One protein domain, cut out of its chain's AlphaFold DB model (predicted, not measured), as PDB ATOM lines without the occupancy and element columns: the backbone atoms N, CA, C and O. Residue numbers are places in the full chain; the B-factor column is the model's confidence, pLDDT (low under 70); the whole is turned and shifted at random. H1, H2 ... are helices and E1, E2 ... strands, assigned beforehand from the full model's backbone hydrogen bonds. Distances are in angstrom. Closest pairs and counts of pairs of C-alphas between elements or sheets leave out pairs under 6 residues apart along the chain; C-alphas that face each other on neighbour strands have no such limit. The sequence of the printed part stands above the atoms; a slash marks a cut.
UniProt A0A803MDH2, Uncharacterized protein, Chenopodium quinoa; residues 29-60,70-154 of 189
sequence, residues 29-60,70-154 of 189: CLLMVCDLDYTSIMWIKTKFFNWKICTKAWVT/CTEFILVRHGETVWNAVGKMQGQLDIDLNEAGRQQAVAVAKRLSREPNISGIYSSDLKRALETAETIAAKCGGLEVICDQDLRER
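AT A GLANCE: This is residues 29 to 60 and 70 to 154 of the 189 residues of an uncharacterized protein of Chenopodium quinoa (UniProt A0A803MDH2). Look first for a twisted wall of four parallel strands, with H3 running along one face of it and H2 side by side with H3, so that sheet and helices make two layers, helices on one face of a sheet. H1 is away from this body: residues 39 to 52, of which 39 to 47 belong to H1, stick out. The printed part has 117 residues, with three named helices and four named strands in the order E1 H1 E2 H2 E3 H3 E4, and the sheet runs E2 E1 E3 E4. The class is mixed, helices and strands, with under half of the residues in named elements. The whole is compact, with a radius of gyration of the C-alphas of 13.6 A, and spans 37 by 29 by 25 A.

HOW THE PARTS SIT: Start at the inner strand E1, residues 29 to 34, which is parallel to E3, residues 118 to 123, at 15 degrees; N 33 and O 122 are 2.9 A apart, within hydrogen-bond range. On its other side is the edge strand E2, residues 72 to 77, parallel at 26 degrees, with N 32 and O 74 at 2.9 A. The edge strand E4, residues 145 to 147, is parallel to E3 at 36 degrees, with N 146 and O 121 at 2.9 A. From edge to edge the strands' lines turn by 74 degrees. Residues 56 to 57 pair antiparallel with residues 73 to 74 of E2. H3, residues 127 to 139, is on the sheet at a height of 8.0 A, over E1 and E3, and runs along the strands, at 4 degrees to E3 on the local plane; its closest C-alphas to E1 are those of Val 33 and Ala 129, 5.7 A. E3, H3, E4 form a strand-helix-strand unit, two parallel neighbour strands joined through a helix, with a right-handed crossover. H2, residues 99 to 112, touches H3 at a steep tilt of 39 degrees, the same way; the C-alphas of Ala 109 and Ile 136 are closest, 4.2 A. E2, H2, E3 form a split unit, with E1 between its strands, also right-handed. H1, residues 38 to 47, is not on the sheet and is apart from H2 and H3. Every O i to N i+4 pair is within hydrogen-bond range in H2, against 5 of 6 in H1 and 8 of 9 in H3.

IN THESE COORDINATES: Find C-alpha 29 at (43.824, -2.436, 3.289), where E1 begins its 15.1 A. E2 is 16.6 A long, E3 14.2 A and E4 6.3 A, ending at C-alpha 147 at (37.503, -12.376, 14.677). H2 begins at C-alpha 99 at (54.075, -4.876, 28.726) and is 20.1 A long; H3 is 18.4 A and H1 14.5 A.

THE WHOLE: The C-alphas of Cys 70 and Val 86 are the two farthest apart, 40.2 A. Residues 61 to 69 are not printed, and C-alphas 60 and 70 are 8.7 A apart across the cut. The link from E2 to H2, 21 residues, is long. The mean pLDDT of the printed part is 76.3; residues 29 to 60 and residue 70 are under 70.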
ATOM      1  N   CYS A  29      42.754  -1.868   2.477       61.72
ATOM      2  CA  CYS A  29      43.824  -2.436   3.289       61.72
ATOM      3  C   CYS A  29      43.206  -3.274   4.410       61.72
ATOM      4  O   CYS A  29      42.552  -2.714   5.299       61.72
ATOM      5  N   LEU A  30      43.372  -4.594   4.326       57.97
ATOM      6  CA  LEU A  30      42.943  -5.535   5.353       57.97
ATOM      7  C   LEU A  30      44.131  -5.900   6.232       57.97
ATOM      8  O   LEU A  30      45.122  -6.456   5.750       57.97
ATOM      9  N   LEU A  31      44.045  -5.571   7.515       66.94
ATOM     10  CA  LEU A  31      45.088  -5.899   8.473       66.94
ATOM     11  C   LEU A  31      44.775  -7.235   9.142       66.94
ATOM     12  O   LEU A  31      43.832  -7.298   9.923       66.94
ATOM     13  N   MET A  32      45.566  -8.270   8.871       63.38
ATOM     14  CA  MET A  32      45.431  -9.567   9.540       63.38
ATOM     15  C   MET A  32      46.472  -9.684  10.650       63.38
ATOM     16  O   MET A  32      47.675  -9.642  10.373       63.38
ATOM     17  N   VAL A  33      46.020  -9.814  11.899       67.56
ATOM     18  CA  VAL A  33      46.892 -10.162  13.025       67.56
ATOM     19  C   VAL A  33      46.982 -11.683  13.111       67.56
ATOM     20  O   VAL A  33      46.133 -12.325  13.724       67.56
ATOM     21  N   CYS A  34      47.985 -12.257  12.451       60.59
ATOM     22  CA  CYS A  34      48.196 -13.700  12.422       60.59
ATOM     23  C   CYS A  34      49.157 -14.124  13.531       60.59
ATOM     24  O   CYS A  34      50.209 -13.511  13.760       60.59
ATOM     25  N   ASP A  35      48.821 -15.226  14.181       65.25
ATOM     26  CA  ASP A  35      49.804 -16.015  14.893       65.25
ATOM     27  C   ASP A  35      50.653 -16.759  13.845       65.25
ATOM     28  O   ASP A  35      50.128 -17.440  12.970       65.25
ATOM     29  N   LEU A  36      51.965 -16.519  13.858       55.00
ATOM     30  CA  LEU A  36      52.921 -17.227  13.008       55.00
ATOM     31  C   LEU A  36      53.843 -18.026  13.922       55.00
ATOM     32  O   LEU A  36      54.576 -17.443  14.734       55.00
ATOM     33  N   ASP A  37      53.822 -19.343  13.745       50.06
ATOM     34  CA  ASP A  37      54.548 -20.289  14.577       50.06
ATOM     35  C   ASP A  37      56.082 -20.110  14.519       50.06
ATOM     36  O   ASP A  37      56.681 -19.489  13.631       50.06
ATOM     37  N   TYR A  38      56.764 -20.655  15.530       46.59
ATOM     38  CA  TYR A  38      58.221 -20.551  15.683       46.59
ATOM     39  C   TYR A  38      58.991 -21.172  14.502       46.59
ATOM     40  O   TYR A  38      60.091 -20.724  14.171       46.59
ATOM     41  N   THR A  39      58.403 -22.170  13.839       44.03
ATOM     42  CA  THR A  39      58.903 -22.818  12.620       44.03
ATOM     43  C   THR A  39      58.803 -21.904  11.398       44.03
ATOM     44  O   THR A  39      59.787 -21.791  10.660       44.03
ATOM     45  N   SER A  40      57.717 -21.138  11.253       41.97
ATOM     46  CA  SER A  40      57.601 -20.052  10.271       41.97
ATOM     47  C   SER A  40      58.613 -18.942  10.551       41.97
ATOM     48  O   SER A  40      59.264 -18.438   9.637       41.97
ATOM     49  N   ILE A  41      58.854 -18.614  11.826       38.91
ATOM     50  CA  ILE A  41      59.870 -17.630  12.235       38.91
ATOM     51  C   ILE A  41      61.290 -18.114  11.917       38.91
ATOM     52  O   ILE A  41      62.132 -17.299  11.545       38.91
ATOM     53  N   MET A  42      61.591 -19.408  12.041       29.59
ATOM     54  CA  MET A  42      62.913 -19.950  11.707       29.59
ATOM     55  C   MET A  42      63.137 -19.995  10.184       29.59
ATOM     56  O   MET A  42      64.230 -19.665   9.719       29.59
ATOM     57  N   TRP A  43      62.092 -20.266   9.396       27.23
ATOM     58  CA  TRP A  43      62.110 -20.101   7.936       27.23
ATOM     59  C   TRP A  43      62.321 -18.630   7.524       27.23
ATOM     60  O   TRP A  43      63.175 -18.332   6.686       27.23
ATOM     61  N   ILE A  44      61.635 -17.689   8.182       29.78
ATOM     62  CA  ILE A  44      61.768 -16.238   7.953       29.78
ATOM     63  C   ILE A  44      63.155 -15.721   8.387       29.78
ATOM     64  O   ILE A  44      63.785 -14.968   7.644       29.78
ATOM     65  N   LYS A  45      63.698 -16.175   9.526       25.80
ATOM     66  CA  LYS A  45      65.041 -15.804  10.026       25.80
ATOM     67  C   LYS A  45      66.177 -16.244   9.100       25.80
ATOM     68  O   LYS A  45      67.216 -15.589   9.075       25.80
ATOM     69  N   THR A  46      65.989 -17.323   8.340       28.14
ATOM     70  CA  THR A  46      67.030 -17.873   7.454       28.14
ATOM     71  C   THR A  46      67.051 -17.193   6.074       28.14
ATOM     72  O   THR A  46      68.058 -17.275   5.375       28.14
ATOM     73  N   LYS A  47      65.994 -16.452   5.692       26.09
ATOM     74  CA  LYS A  47      65.961 -15.637   4.457       26.09
ATOM     75  C   LYS A  47      65.955 -14.119   4.671       26.09
ATOM     76  O   LYS A  47      66.344 -13.400   3.755       26.09
ATOM     77  N   PHE A  48      65.566 -13.618   5.843       30.39
ATOM     78  CA  PHE A  48      65.377 -12.183   6.082       30.39
ATOM     79  C   PHE A  48      66.038 -11.732   7.388       30.39
ATOM     80  O   PHE A  48      65.420 -11.601   8.444       30.39
ATOM     81  N   PHE A  49      67.341 -11.469   7.299       24.86
ATOM     82  CA  PHE A  49      68.157 -10.913   8.376       24.86
ATOM     83  C   PHE A  49      68.003  -9.382   8.422       24.86
ATOM     84  O   PHE A  49      68.829  -8.655   7.883       24.86
ATOM     85  N   ASN A  50      66.888  -8.901   8.981       24.78
ATOM     86  CA  ASN A  50      66.701  -7.598   9.646       24.78
ATOM     87  C   ASN A  50      65.201  -7.327   9.771       24.78
ATOM     88  O   ASN A  50      64.508  -7.044   8.796       24.78
ATOM     89  N   TRP A  51      64.695  -7.411  10.993       26.19
ATOM     90  CA  TRP A  51      63.293  -7.202  11.314       26.19
ATOM     91  C   TRP A  51      62.906  -5.723  11.120       26.19
ATOM     92  O   TRP A  51      63.210  -4.870  11.951       26.19
ATOM     93  N   LYS A  52      62.218  -5.422  10.013       25.30
ATOM     94  CA  LYS A  52      61.324  -4.265   9.854       25.30
ATOM     95  C   LYS A  52      59.917  -4.834   9.637       25.30
ATOM     96  O   LYS A  52      59.649  -5.383   8.573       25.30
ATOM     97  N   ILE A  53      59.038  -4.762  10.641       35.16
ATOM     98  CA  ILE A  53      57.635  -5.191  10.496       35.16
ATOM     99  C   ILE A  53      56.929  -4.222   9.546       35.16
ATOM    100  O   ILE A  53      56.642  -3.089   9.920       35.16
ATOM    101  N   CYS A  54      56.737  -4.676   8.311       31.55
ATOM    102  CA  CYS A  54      55.671  -4.355   7.360       31.55
ATOM    103  C   CYS A  54      56.051  -5.085   6.066       31.55
ATOM    104  O   CYS A  54      56.691  -4.517   5.181       31.55
ATOM    105  N   THR A  55      55.722  -6.370   5.961       36.00
ATOM    106  CA  THR A  55      55.794  -7.063   4.671       36.00
ATOM    107  C   THR A  55      54.498  -6.782   3.927       36.00
ATOM    108  O   THR A  55      53.456  -7.331   4.278       36.00
ATOM    109  N   LYS A  56      54.557  -5.909   2.917       37.66
ATOM    110  CA  LYS A  56      53.517  -5.840   1.887       37.66
ATOM    111  C   LYS A  56      53.612  -7.127   1.073       37.66
ATOM    112  O   LYS A  56      54.635  -7.359   0.428       37.66
ATOM    113  N   ALA A  57      52.599  -7.980   1.158       37.31
ATOM    114  CA  ALA A  57      52.495  -9.159   0.311       37.31
ATOM    115  C   ALA A  57      51.513  -8.848  -0.819       37.31
ATOM    116  O   ALA A  57      50.363  -8.498  -0.570       37.31
ATOM    117  N   TRP A  58      51.978  -8.966  -2.060       36.97
ATOM    118  CA  TRP A  58      51.124  -8.898  -3.238       36.97
ATOM    119  C   TRP A  58      50.726 -10.326  -3.599       36.97
ATOM    120  O   TRP A  58      51.586 -11.130  -3.956       36.97
ATOM    121  N   VAL A  59      49.439 -10.660  -3.511       35.12
ATOM    122  CA  VAL A  59      48.920 -11.858  -4.180       35.12
ATOM    123  C   VAL A  59      48.608 -11.441  -5.612       35.12
ATOM    124  O   VAL A  59      47.514 -10.976  -5.910       35.12
ATOM    125  N   THR A  60      49.595 -11.541  -6.500       36.16
ATOM    126  CA  THR A  60      49.350 -11.435  -7.941       36.16
ATOM    127  C   THR A  60      49.211 -12.843  -8.492       36.16
ATOM    128  O   THR A  60      50.206 -13.542  -8.678       36.16
ATOM    129  N   CYS A  70      42.991  -4.067  -7.120       69.00
ATOM    130  CA  CYS A  70      43.836  -4.927  -6.288       69.00
ATOM    131  C   CYS A  70      43.513  -4.731  -4.795       69.00
ATOM    132  O   CYS A  70      43.383  -3.596  -4.338       69.00
ATOM    133  N   THR A  71      43.414  -5.831  -4.041       72.75
ATOM    134  CA  THR A  71      43.288  -5.803  -2.571       72.75
ATOM    135  C   THR A  71      44.670  -5.903  -1.937       72.75
ATOM    136  O   THR A  71      45.442  -6.803  -2.271       72.75
ATOM    137  N   GLU A  72      44.985  -4.993  -1.014       76.81
ATOM    138  CA  GLU A  72      46.254  -5.000  -0.285       76.81
ATOM    139  C   GLU A  72      46.062  -5.638   1.094       76.81
ATOM    140  O   GLU A  72      45.207  -5.224   1.880       76.81
ATOM    141  N   PHE A  73      46.900  -6.625   1.411       79.19
ATOM    142  CA  PHE A  73      46.934  -7.244   2.730       79.19
ATOM    143  C   PHE A  73      48.151  -6.757   3.510       79.19
ATOM    144  O   PHE A  73      49.290  -6.844   3.040       79.19
ATOM    145  N   ILE A  74      47.912  -6.291   4.736       83.25
ATOM    146  CA  ILE A  74      48.971  -6.035   5.711       83.25
ATOM    147  C   ILE A  74      48.915  -7.151   6.744       83.25
ATOM    148  O   ILE A  74      47.920  -7.324   7.440       83.25
ATOM    149  N   LEU A  75      50.007  -7.898   6.859       84.12
ATOM    150  CA  LEU A  75      50.145  -8.945   7.864       84.12
ATOM    151  C   LEU A  75      50.907  -8.389   9.063       84.12
ATOM    152  O   LEU A  75      52.023  -7.877   8.926       84.12
ATOM    153  N   VAL A  76      50.304  -8.497  10.240       86.06
ATOM    154  CA  VAL A  76      50.912  -8.141  11.520       86.06
ATOM    155  C   VAL A  76      50.942  -9.380  12.394       86.06
ATOM    156  O   VAL A  76      50.015 -10.175  12.407       86.06
ATOM    157  N   ARG A  77      52.026  -9.559  13.137       88.50
ATOM    158  CA  ARG A  77      52.068 -10.551  14.206       88.50
ATOM    159  C   ARG A  77      51.645  -9.887  15.510       88.50
ATOM    160  O   ARG A  77      51.980  -8.720  15.726       88.50
ATOM    161  N   HIS A  78      50.964 -10.631  16.374       91.62
ATOM    162  CA  HIS A  78      50.668 -10.183  17.733       91.62
ATOM    163  C   HIS A  78      51.936  -9.702  18.473       91.62
ATOM    164  O   HIS A  78      53.056 -10.145  18.185       91.62
ATOM    165  N   GLY A  79      51.762  -8.801  19.441       89.69
ATOM    166  CA  GLY A  79      52.853  -8.354  20.313       89.69
ATOM    167  C   GLY A  79      53.427  -9.477  21.190       89.69
ATOM    168  O   GLY A  79      52.834 -10.540  21.350       89.69
ATOM    169  N   GLU A  80      54.588  -9.254  21.795       91.44
ATOM    170  CA  GLU A  80      55.221 -10.222  22.695       91.44
ATOM    171  C   GLU A  80      54.322 -10.636  23.881       91.44
ATOM    172  O   GLU A  80      53.725  -9.804  24.567       91.44
ATOM    173  N   THR A  81      54.267 -11.940  24.162       90.81
ATOM    174  CA  THR A  81      53.608 -12.497  25.352       90.81
ATOM    175  C   THR A  81      54.607 -12.891  26.437       90.81
ATOM    176  O   THR A  81      55.813 -13.031  26.208       90.81
ATOM    177  N   VAL A  82      54.098 -13.170  27.639       90.06
ATOM    178  CA  VAL A  82      54.911 -13.729  28.734       90.06
ATOM    179  C   VAL A  82      55.591 -15.055  28.363       90.06
ATOM    180  O   VAL A  82      56.662 -15.356  28.882       90.06
ATOM    181  N   TRP A  83      55.014 -15.841  27.448       91.81
ATOM    182  CA  TRP A  83      55.597 -17.109  26.996       91.81
ATOM    183  C   TRP A  83      56.630 -16.918  25.889       91.81
ATOM    184  O   TRP A  83      57.624 -17.642  25.868       91.81
ATOM    185  N   ASN A  84      56.472 -15.908  25.025       86.06
ATOM    186  CA  ASN A  84      57.518 -15.550  24.067       86.06
ATOM    187  C   ASN A  84      58.825 -15.170  24.772       86.06
ATOM    188  O   ASN A  84      59.880 -15.663  24.376       86.06
ATOM    189  N   ALA A  85      58.740 -14.371  25.841       85.50
ATOM    190  CA  ALA A  85      59.900 -13.897  26.597       85.50
ATOM    191  C   ALA A  85      60.768 -15.034  27.175       85.50
ATOM    192  O   ALA A  85      61.972 -14.868  27.354       85.50
ATOM    193  N   VAL A  86      60.169 -16.200  27.437       85.88
ATOM    194  CA  VAL A  86      60.858 -17.391  27.970       85.88
ATOM    195  C   VAL A  86      60.987 -18.526  26.945       85.88
ATOM    196  O   VAL A  86      61.362 -19.639  27.305       85.88
ATOM    197  N   GLY A  87      60.659 -18.278  25.672       85.44
ATOM    198  CA  GLY A  87      60.748 -19.279  24.604       85.44
ATOM    199  C   GLY A  87      59.787 -20.463  24.761       85.44
ATOM    200  O   GLY A  87      60.093 -21.561  24.303       85.44
ATOM    201  N   LYS A  88      58.641 -20.276  25.420       88.44
ATOM    202  CA  LYS A  88      57.633 -21.317  25.661       88.44
ATOM    203  C   LYS A  88      56.606 -21.345  24.528       88.44
ATOM    204  O   LYS A  88      56.056 -20.312  24.150       88.44
ATOM    205  N   MET A  89      56.363 -22.528  23.968       90.31
ATOM    206  CA  MET A  89      55.433 -22.728  22.853       90.31
ATOM    207  C   MET A  89      53.987 -22.555  23.316       90.31
ATOM    208  O   MET A  89      53.587 -23.143  24.315       90.31
ATOM    209  N   GLN A  90      53.215 -21.733  22.605       90.56
ATOM    210  CA  GLN A  90      51.854 -21.346  23.003       90.56
ATOM    211  C   GLN A  90      50.788 -22.200  22.319       90.56
ATOM    212  O   GLN A  90      49.913 -22.730  22.998       90.56
ATOM    213  N   GLY A  91      50.880 -22.344  20.992       90.62
ATOM    214  CA  GLY A  91      49.799 -22.902  20.185       90.62
ATOM    215  C   GLY A  91      48.526 -22.075  20.349       90.62
ATOM    216  O   GLY A  91      48.570 -20.842  20.336       90.62
ATOM    217  N   GLN A  92      47.407 -22.750  20.581       93.25
ATOM    218  CA  GLN A  92      46.103 -22.123  20.789       93.25
ATOM    219  C   GLN A  92      45.808 -21.816  22.264       93.25
ATOM    220  O   GLN A  92      44.694 -21.420  22.599       93.25
ATOM    221  N   LEU A  93      46.794 -21.954  23.162       93.25
ATOM    222  CA  LEU A  93      46.635 -21.476  24.532       93.25
ATOM    223  C   LEU A  93      46.565 -19.952  24.574       93.25
ATOM    224  O   LEU A  93      47.347 -19.244  23.931       93.25
ATOM    225  N   ASP A  94      45.631 -19.463  25.376       93.31
ATOM    226  CA  ASP A  94      45.266 -18.058  25.438       93.31
ATOM    227  C   ASP A  94      46.137 -17.300  26.451       93.31
ATOM    228  O   ASP A  94      45.814 -17.180  27.634       93.31
ATOM    229  N   ILE A  95      47.309 -16.868  25.981       93.56
ATOM    230  CA  ILE A  95      48.322 -16.163  26.772       93.56
ATOM    231  C   ILE A  95      48.295 -14.671  26.440       93.56
ATOM    232  O   ILE A  95      48.377 -14.296  25.271       93.56
ATOM    233  N   ASP A  96      48.249 -13.832  27.473       95.12
ATOM    234  CA  ASP A  96      48.180 -12.376  27.334       95.12
ATOM    235  C   ASP A  96      49.482 -11.752  26.797       95.12
ATOM    236  O   ASP A  96      50.595 -12.257  27.016       95.12
ATOM    237  N   LEU A  97      49.343 -10.578  26.166       94.81
ATOM    238  CA  LEU A  97      50.474  -9.692  25.891       94.81
ATOM    239  C   LEU A  97      51.143  -9.265  27.197       94.81
ATOM    240  O   LEU A  97      50.476  -8.883  28.166       94.81
ATOM    241  N   ASN A  98      52.475  -9.259  27.193       92.38
ATOM    242  CA  ASN A  98      53.241  -8.605  28.245       92.38
ATOM    243  C   ASN A  98      53.341  -7.090  27.969       92.38
ATOM    244  O   ASN A  98      52.893  -6.602  26.930       92.38
ATOM    245  N   GLU A  99      53.941  -6.332  28.889       97.06
ATOM    246  CA  GLU A  99      54.075  -4.876  28.726       97.06
ATOM    247  C   GLU A  99      54.827  -4.497  27.438       97.06
ATOM    248  O   GLU A  99      54.406  -3.598  26.713       97.06
ATOM    249  N   ALA A 100      55.895  -5.221  27.087       91.94
ATOM    250  CA  ALA A 100      56.627  -4.977  25.847       91.94
ATOM    251  C   ALA A 100      55.753  -5.228  24.604       91.94
ATOM    252  O   ALA A 100      55.797  -4.439  23.660       91.94
ATOM    253  N   GLY A 101      54.918  -6.269  24.614       91.75
ATOM    254  CA  GLY A 101      53.949  -6.570  23.562       91.75
ATOM    255  C   GLY A 101      52.896  -5.481  23.385       91.75
ATOM    256  O   GLY A 101      52.597  -5.101  22.253       91.75
ATOM    257  N   ARG A 102      52.408  -4.893  24.482       97.75
ATOM    258  CA  ARG A 102      51.479  -3.748  24.435       97.75
ATOM    259  C   ARG A 102      52.128  -2.527  23.792       97.75
ATOM    260  O   ARG A 102      51.544  -1.899  22.909       97.75
ATOM    261  N   GLN A 103      53.379  -2.234  24.146       93.12
ATOM    262  CA  GLN A 103      54.133  -1.147  23.514       93.12
ATOM    263  C   GLN A 103      54.408  -1.412  22.023       93.12
ATOM    264  O   GLN A 103      54.345  -0.489  21.207       93.12
ATOM    265  N   GLN A 104      54.661  -2.669  21.636       91.50
ATOM    266  CA  GLN A 104      54.794  -3.068  20.230       91.50
ATOM    267  C   GLN A 104      53.490  -2.837  19.453       91.50
ATOM    268  O   GLN A 104      53.532  -2.235  18.378       91.50
ATOM    269  N   ALA A 105      52.341  -3.237  20.007       92.31
ATOM    270  CA  ALA A 105      51.032  -3.005  19.399       92.31
ATOM    271  C   ALA A 105      50.773  -1.504  19.177       92.31
ATOM    272  O   ALA A 105      50.406  -1.092  18.077       92.31
ATOM    273  N   VAL A 106      51.074  -0.661  20.173       95.62
ATOM    274  CA  VAL A 106      50.967   0.807  20.056       95.62
ATOM    275  C   VAL A 106      51.886   1.366  18.963       95.62
ATOM    276  O   VAL A 106      51.482   2.251  18.200       95.62
ATOM    277  N   ALA A 107      53.120   0.868  18.858       91.38
ATOM    278  CA  ALA A 107      54.068   1.314  17.840       91.38
ATOM    279  C   ALA A 107      53.594   0.967  16.417       91.38
ATOM    280  O   ALA A 107      53.647   1.823  15.526       91.38
ATOM    281  N   VAL A 108      53.082  -0.252  16.217       89.25
ATOM    282  CA  VAL A 108      52.497  -0.692  14.942       89.25
ATOM    283  C   VAL A 108      51.252   0.130  14.614       89.25
ATOM    284  O   VAL A 108      51.164   0.685  13.519       89.25
ATOM    285  N   ALA A 109      50.352   0.325  15.577       91.44
ATOM    286  CA  ALA A 109      49.153   1.145  15.422       91.44
ATOM    287  C   ALA A 109      49.483   2.575  14.957       91.44
ATOM    288  O   ALA A 109      48.884   3.089  14.015       91.44
ATOM    289  N   LYS A 110      50.504   3.207  15.552       90.12
ATOM    290  CA  LYS A 110      50.976   4.547  15.157       90.12
ATOM    291  C   LYS A 110      51.564   4.590  13.743       90.12
ATOM    292  O   LYS A 110      51.504   5.627  13.080       90.12
ATOM    293  N   ARG A 111      52.196   3.506  13.288       89.31
ATOM    294  CA  ARG A 111      52.725   3.404  11.921       89.31
ATOM    295  C   ARG A 111      51.589   3.231  10.916       89.31
ATOM    296  O   ARG A 111      51.627   3.880   9.872       89.31
ATOM    297  N   LEU A 112      50.619   2.378  11.237       87.25
ATOM    298  CA  LEU A 112      49.491   2.037  10.372       87.25
ATOM    299  C   LEU A 112      48.430   3.133  10.310       87.25
ATOM    300  O   LEU A 112      47.790   3.287   9.281       87.25
ATOM    301  N   SER A 113      48.320   3.989  11.327       88.44
ATOM    302  CA  SER A 113      47.446   5.171  11.275       88.44
ATOM    303  C   SER A 113      47.850   6.196  10.203       88.44
ATOM    304  O   SER A 113      47.165   7.196  10.021       88.44
ATOM    305  N   ARG A 114      49.009   6.010   9.558       87.94
ATOM    306  CA  ARG A 114      49.492   6.833   8.439       87.94
ATOM    307  C   ARG A 114      49.225   6.188   7.082       87.94
ATOM    308  O   ARG A 114      49.447   6.841   6.067       87.94
ATOM    309  N   GLU A 115      48.819   4.920   7.058       82.69
ATOM    310  CA  GLU A 115      48.428   4.257   5.822       82.69
ATOM    311  C   GLU A 115      47.044   4.765   5.399       82.69
ATOM    312  O   GLU A 115      46.145   4.886   6.237       82.69
ATOM    313  N   PRO A 116      46.852   5.095   4.114       70.81
ATOM    314  CA  PRO A 116      45.552   5.515   3.628       70.81
ATOM    315  C   PRO A 116      44.584   4.325   3.605       70.81
ATOM    316  O   PRO A 116      44.903   3.273   3.059       70.81
ATOM    317  N   ASN A 117      43.366   4.532   4.112       74.94
ATOM    318  CA  ASN A 117      42.202   3.668   3.875       74.94
ATOM    319  C   ASN A 117      42.366   2.195   4.315       74.94
ATOM    320  O   ASN A 117      42.061   1.271   3.554       74.94
ATOM    321  N   ILE A 118      42.788   1.957   5.563       83.75
ATOM    322  CA  ILE A 118      42.510   0.660   6.203       83.75
ATOM    323  C   ILE A 118      40.992   0.521   6.294       83.75
ATOM    324  O   ILE A 118      40.305   1.409   6.791       83.75
ATOM    325  N   SER A 119      40.484  -0.573   5.743       83.81
ATOM    326  CA  SER A 119      39.046  -0.778   5.509       83.81
ATOM    327  C   SER A 119      38.483  -1.945   6.311       83.81
ATOM    328  O   SER A 119      37.272  -2.039   6.477       83.81
ATOM    329  N   GLY A 120      39.356  -2.790   6.863       86.44
ATOM    330  CA  GLY A 120      38.978  -3.821   7.814       86.44
ATOM    331  C   GLY A 120      40.183  -4.354   8.579       86.44
ATOM    332  O   GLY A 120      41.332  -4.253   8.135       86.44
ATOM    333  N   ILE A 121      39.906  -4.913   9.750       91.50
ATOM    334  CA  ILE A 121      40.901  -5.518  10.631       91.50
ATOM    335  C   ILE A 121      40.381  -6.890  11.024       91.50
ATOM    336  O   ILE A 121      39.250  -7.017  11.484       91.50
ATOM    337  N   TYR A 122      41.214  -7.899  10.808       91.94
ATOM    338  CA  TYR A 122      40.904  -9.296  11.049       91.94
ATOM    339  C   TYR A 122      41.928  -9.853  12.029       91.94
ATOM    340  O   TYR A 122      43.115  -9.519  11.976       91.94
ATOM    341  N   SER A 123      41.475 -10.690  12.948       92.44
ATOM    342  CA  SER A 123      42.322 -11.247  13.996       92.44
ATOM    343  C   SER A 123      41.903 -12.670  14.314       92.44
ATOM    344  O   SER A 123      40.724 -13.003  14.196       92.44
ATOM    345  N   SER A 124      42.840 -13.483  14.803       90.81
ATOM    346  CA  SER A 124      42.436 -14.632  15.610       90.81
ATOM    347  C   SER A 124      41.721 -14.145  16.874       90.81
ATOM    348  O   SER A 124      41.924 -13.015  17.333       90.81
ATOM    349  N   ASP A 125      40.879 -14.995  17.444       93.38
ATOM    350  CA  ASP A 125      40.182 -14.728  18.704       93.38
ATOM    351  C   ASP A 125      41.055 -14.996  19.948       93.38
ATOM    352  O   ASP A 125      40.577 -14.868  21.075       93.38
ATOM    353  N   LEU A 126      42.338 -15.337  19.776       94.31
ATOM    354  CA  LEU A 126      43.287 -15.447  20.886       94.31
ATOM    355  C   LEU A 126      43.630 -14.047  21.406       94.31
ATOM    356  O   LEU A 126      43.964 -13.153  20.624       94.31
ATOM    357  N   LYS A 127      43.616 -13.850  22.732       95.06
ATOM    358  CA  LYS A 127      43.729 -12.526  23.371       95.06
ATOM    359  C   LYS A 127      44.917 -11.720  22.883       95.06
ATOM    360  O   LYS A 127      44.785 -10.531  22.638       95.06
ATOM    361  N   ARG A 128      46.080 -12.353  22.711       95.00
ATOM    362  CA  ARG A 128      47.290 -11.676  22.215       95.00
ATOM    363  C   ARG A 128      47.098 -11.028  20.842       95.00
ATOM    364  O   ARG A 128      47.583  -9.916  20.622       95.00
ATOM    365  N   ALA A 129      46.411 -11.713  19.930       94.31
ATOM    366  CA  ALA A 129      46.139 -11.214  18.592       94.31
ATOM    367  C   ALA A 129      45.031 -10.162  18.644       94.31
ATOM    368  O   ALA A 129      45.244  -9.048  18.163       94.31
ATOM    369  N   LEU A 130      43.930 -10.472  19.335       96.06
ATOM    370  CA  LEU A 130      42.790  -9.575  19.487       96.06
ATOM    371  C   LEU A 130      43.195  -8.239  20.121       96.06
ATOM    372  O   LEU A 130      42.920  -7.186  19.559       96.06
ATOM    373  N   GLU A 131      43.947  -8.258  21.217       97.31
ATOM    374  CA  GLU A 131      44.403  -7.043  21.898       97.31
ATOM    375  C   GLU A 131      45.331  -6.194  21.005       97.31
ATOM    376  O   GLU A 131      45.265  -4.958  20.983       97.31
ATOM    377  N   THR A 132      46.187  -6.855  20.214       95.69
ATOM    378  CA  THR A 132      47.024  -6.176  19.215       95.69
ATOM    379  C   THR A 132      46.148  -5.524  18.138       95.69
ATOM    380  O   THR A 132      46.366  -4.360  17.791       95.69
ATOM    381  N   ALA A 133      45.150  -6.247  17.628       95.38
ATOM    382  CA  ALA A 133      44.233  -5.784  16.594       95.38
ATOM    383  C   ALA A 133      43.368  -4.610  17.074       95.38
ATOM    384  O   ALA A 133      43.282  -3.601  16.377       95.38
ATOM    385  N   GLU A 134      42.809  -4.684  18.281       97.25
ATOM    386  CA  GLU A 134      42.017  -3.619  18.909       97.25
ATOM    387  C   GLU A 134      42.842  -2.343  19.107       97.25
ATOM    388  O   GLU A 134      42.386  -1.235  18.808       97.25
ATOM    389  N   THR A 135      44.098  -2.490  19.542       96.94
ATOM    390  CA  THR A 135      45.026  -1.358  19.685       96.94
ATOM    391  C   THR A 135      45.250  -0.649  18.349       96.94
ATOM    392  O   THR A 135      45.316   0.585  18.293       96.94
ATOM    393  N   ILE A 136      45.352  -1.412  17.260       93.81
ATOM    394  CA  ILE A 136      45.509  -0.865  15.913       93.81
ATOM    395  C   ILE A 136      44.204  -0.230  15.430       93.81
ATOM    396  O   ILE A 136      44.216   0.913  14.968       93.81
ATOM    397  N   ALA A 137      43.077  -0.910  15.619       94.44
ATOM    398  CA  ALA A 137      41.751  -0.433  15.258       94.44
ATOM    399  C   ALA A 137      41.436   0.932  15.873       94.44
ATOM    400  O   ALA A 137      41.036   1.858  15.162       94.44
ATOM    401  N   ALA A 138      41.745   1.109  17.160       95.56
ATOM    402  CA  ALA A 138      41.570   2.370  17.872       95.56
ATOM    403  C   ALA A 138      42.366   3.542  17.261       95.56
ATOM    404  O   ALA A 138      41.973   4.701  17.407       95.56
ATOM    405  N   LYS A 139      43.488   3.279  16.575       92.31
ATOM    406  CA  LYS A 139      44.306   4.308  15.903       92.31
ATOM    407  C   LYS A 139      43.991   4.475  14.420       92.31
ATOM    408  O   LYS A 139      44.304   5.526  13.866       92.31
ATOM    409  N   CYS A 140      43.362   3.486  13.798       88.88
ATOM    410  CA  CYS A 140      43.051   3.455  12.370       88.88
ATOM    411  C   CYS A 140      41.585   3.811  12.080       88.88
ATOM    412  O   CYS A 140      40.985   3.261  11.166       88.88
ATOM    413  N   GLY A 141      41.009   4.739  12.851       87.19
ATOM    414  CA  GLY A 141      39.638   5.223  12.642       87.19
ATOM    415  C   GLY A 141      38.566   4.536  13.489       87.19
ATOM    416  O   GLY A 141      37.390   4.807  13.277       87.19
ATOM    417  N   GLY A 142      38.946   3.695  14.458       90.88
ATOM    418  CA  GLY A 142      37.998   3.024  15.351       90.88
ATOM    419  C   GLY A 142      37.207   1.917  14.657       90.88
ATOM    420  O   GLY A 142      36.013   1.779  14.901       90.88
ATOM    421  N   LEU A 143      37.860   1.176  13.758       90.31
ATOM    422  CA  LEU A 143      37.245   0.071  13.019       90.31
ATOM    423  C   LEU A 143      36.844  -1.075  13.958       90.31
ATOM    424  O   LEU A 143      37.451  -1.276  15.007       90.31
ATOM    425  N   GLU A 144      35.844  -1.856  13.561       93.56
ATOM    426  CA  GLU A 144      35.536  -3.123  14.224       93.56
ATOM    427  C   GLU A 144      36.610  -4.169  13.885       93.56
ATOM    428  O   GLU A 144      37.073  -4.246  12.742       93.56
ATOM    429  N   VAL A 145      37.014  -4.965  14.879       95.25
ATOM    430  CA  VAL A 145      37.898  -6.119  14.673       95.25
ATOM    431  C   VAL A 145      37.039  -7.350  14.411       95.25
ATOM    432  O   VAL A 145      36.276  -7.776  15.274       95.25
ATOM    433  N   ILE A 146      37.196  -7.945  13.232       93.56
ATOM    434  CA  ILE A 146      36.511  -9.175  12.841       93.56
ATOM    435  C   ILE A 146      37.361 -10.362  13.298       93.56
ATOM    436  O   ILE A 146      38.499 -10.534  12.863       93.56
ATOM    437  N   CYS A 147      36.817 -11.179  14.196       90.81
ATOM    438  CA  CYS A 147      37.503 -12.376  14.677       90.81
ATOM    439  C   CYS A 147      37.235 -13.571  13.758       90.81
ATOM    440  O   CYS A 147      36.084 -13.830  13.406       90.81
ATOM    441  N   ASP A 148      38.283 -14.325  13.437       86.94
ATOM    442  CA  ASP A 148      38.211 -15.552  12.646       86.94
ATOM    443  C   ASP A 148      39.099 -16.640  13.276       86.94
ATOM    444  O   ASP A 148      40.290 -16.434  13.518       86.94
ATOM    445  N   GLN A 149      38.515 -17.803  13.574       87.88
ATOM    446  CA  GLN A 149      39.233 -18.918  14.200       87.88
ATOM    447  C   GLN A 149      40.233 -19.578  13.246       87.88
ATOM    448  O   GLN A 149      41.210 -20.159  13.719       87.88
ATOM    449  N   ASP A 150      40.051 -19.429  11.932       86.25
ATOM    450  CA  ASP A 150      40.986 -19.943  10.928       86.25
ATOM    451  C   ASP A 150      42.306 -19.148  10.910       86.25
ATOM    452  O   ASP A 150      43.300 -19.592  10.335       86.25
ATOM    453  N   LEU A 151      42.353 -17.993  11.590       84.56
ATOM    454  CA  LEU A 151      43.567 -17.196  11.796       84.56
ATOM    455  C   LEU A 151      44.350 -17.586  13.059       84.56
ATOM    456  O   LEU A 151      45.387 -16.975  13.342       84.56
ATOM    457  N   ARG A 152      43.859 -18.552  13.848       86.31
ATOM    458  CA  ARG A 152      44.554 -19.027  15.052       86.31
ATOM    459  C   ARG A 152      45.901 -19.646  14.710       86.31
ATOM    460  O   ARG A 152      46.080 -20.278  13.672       86.31
ATOM    461  N   GLU A 153      46.818 -19.548  15.671       86.06
ATOM    462  CA  GLU A 153      48.063 -20.313  15.643       86.06
ATOM    463  C   GLU A 153      47.763 -21.799  15.441       86.06
ATOM    464  O   GLU A 153      46.751 -22.334  15.921       86.06
ATOM    465  N   ARG A 154      48.700 -22.493  14.804       88.00
ATOM    466  CA  ARG A 154      48.687 -23.950  14.763       88.00
ATOM    467  C   ARG A 154      48.531 -24.520  16.174       88.00
ATOM    468  O   ARG A 154      49.242 -24.131  17.104       88.00
TER     469      ARG A 154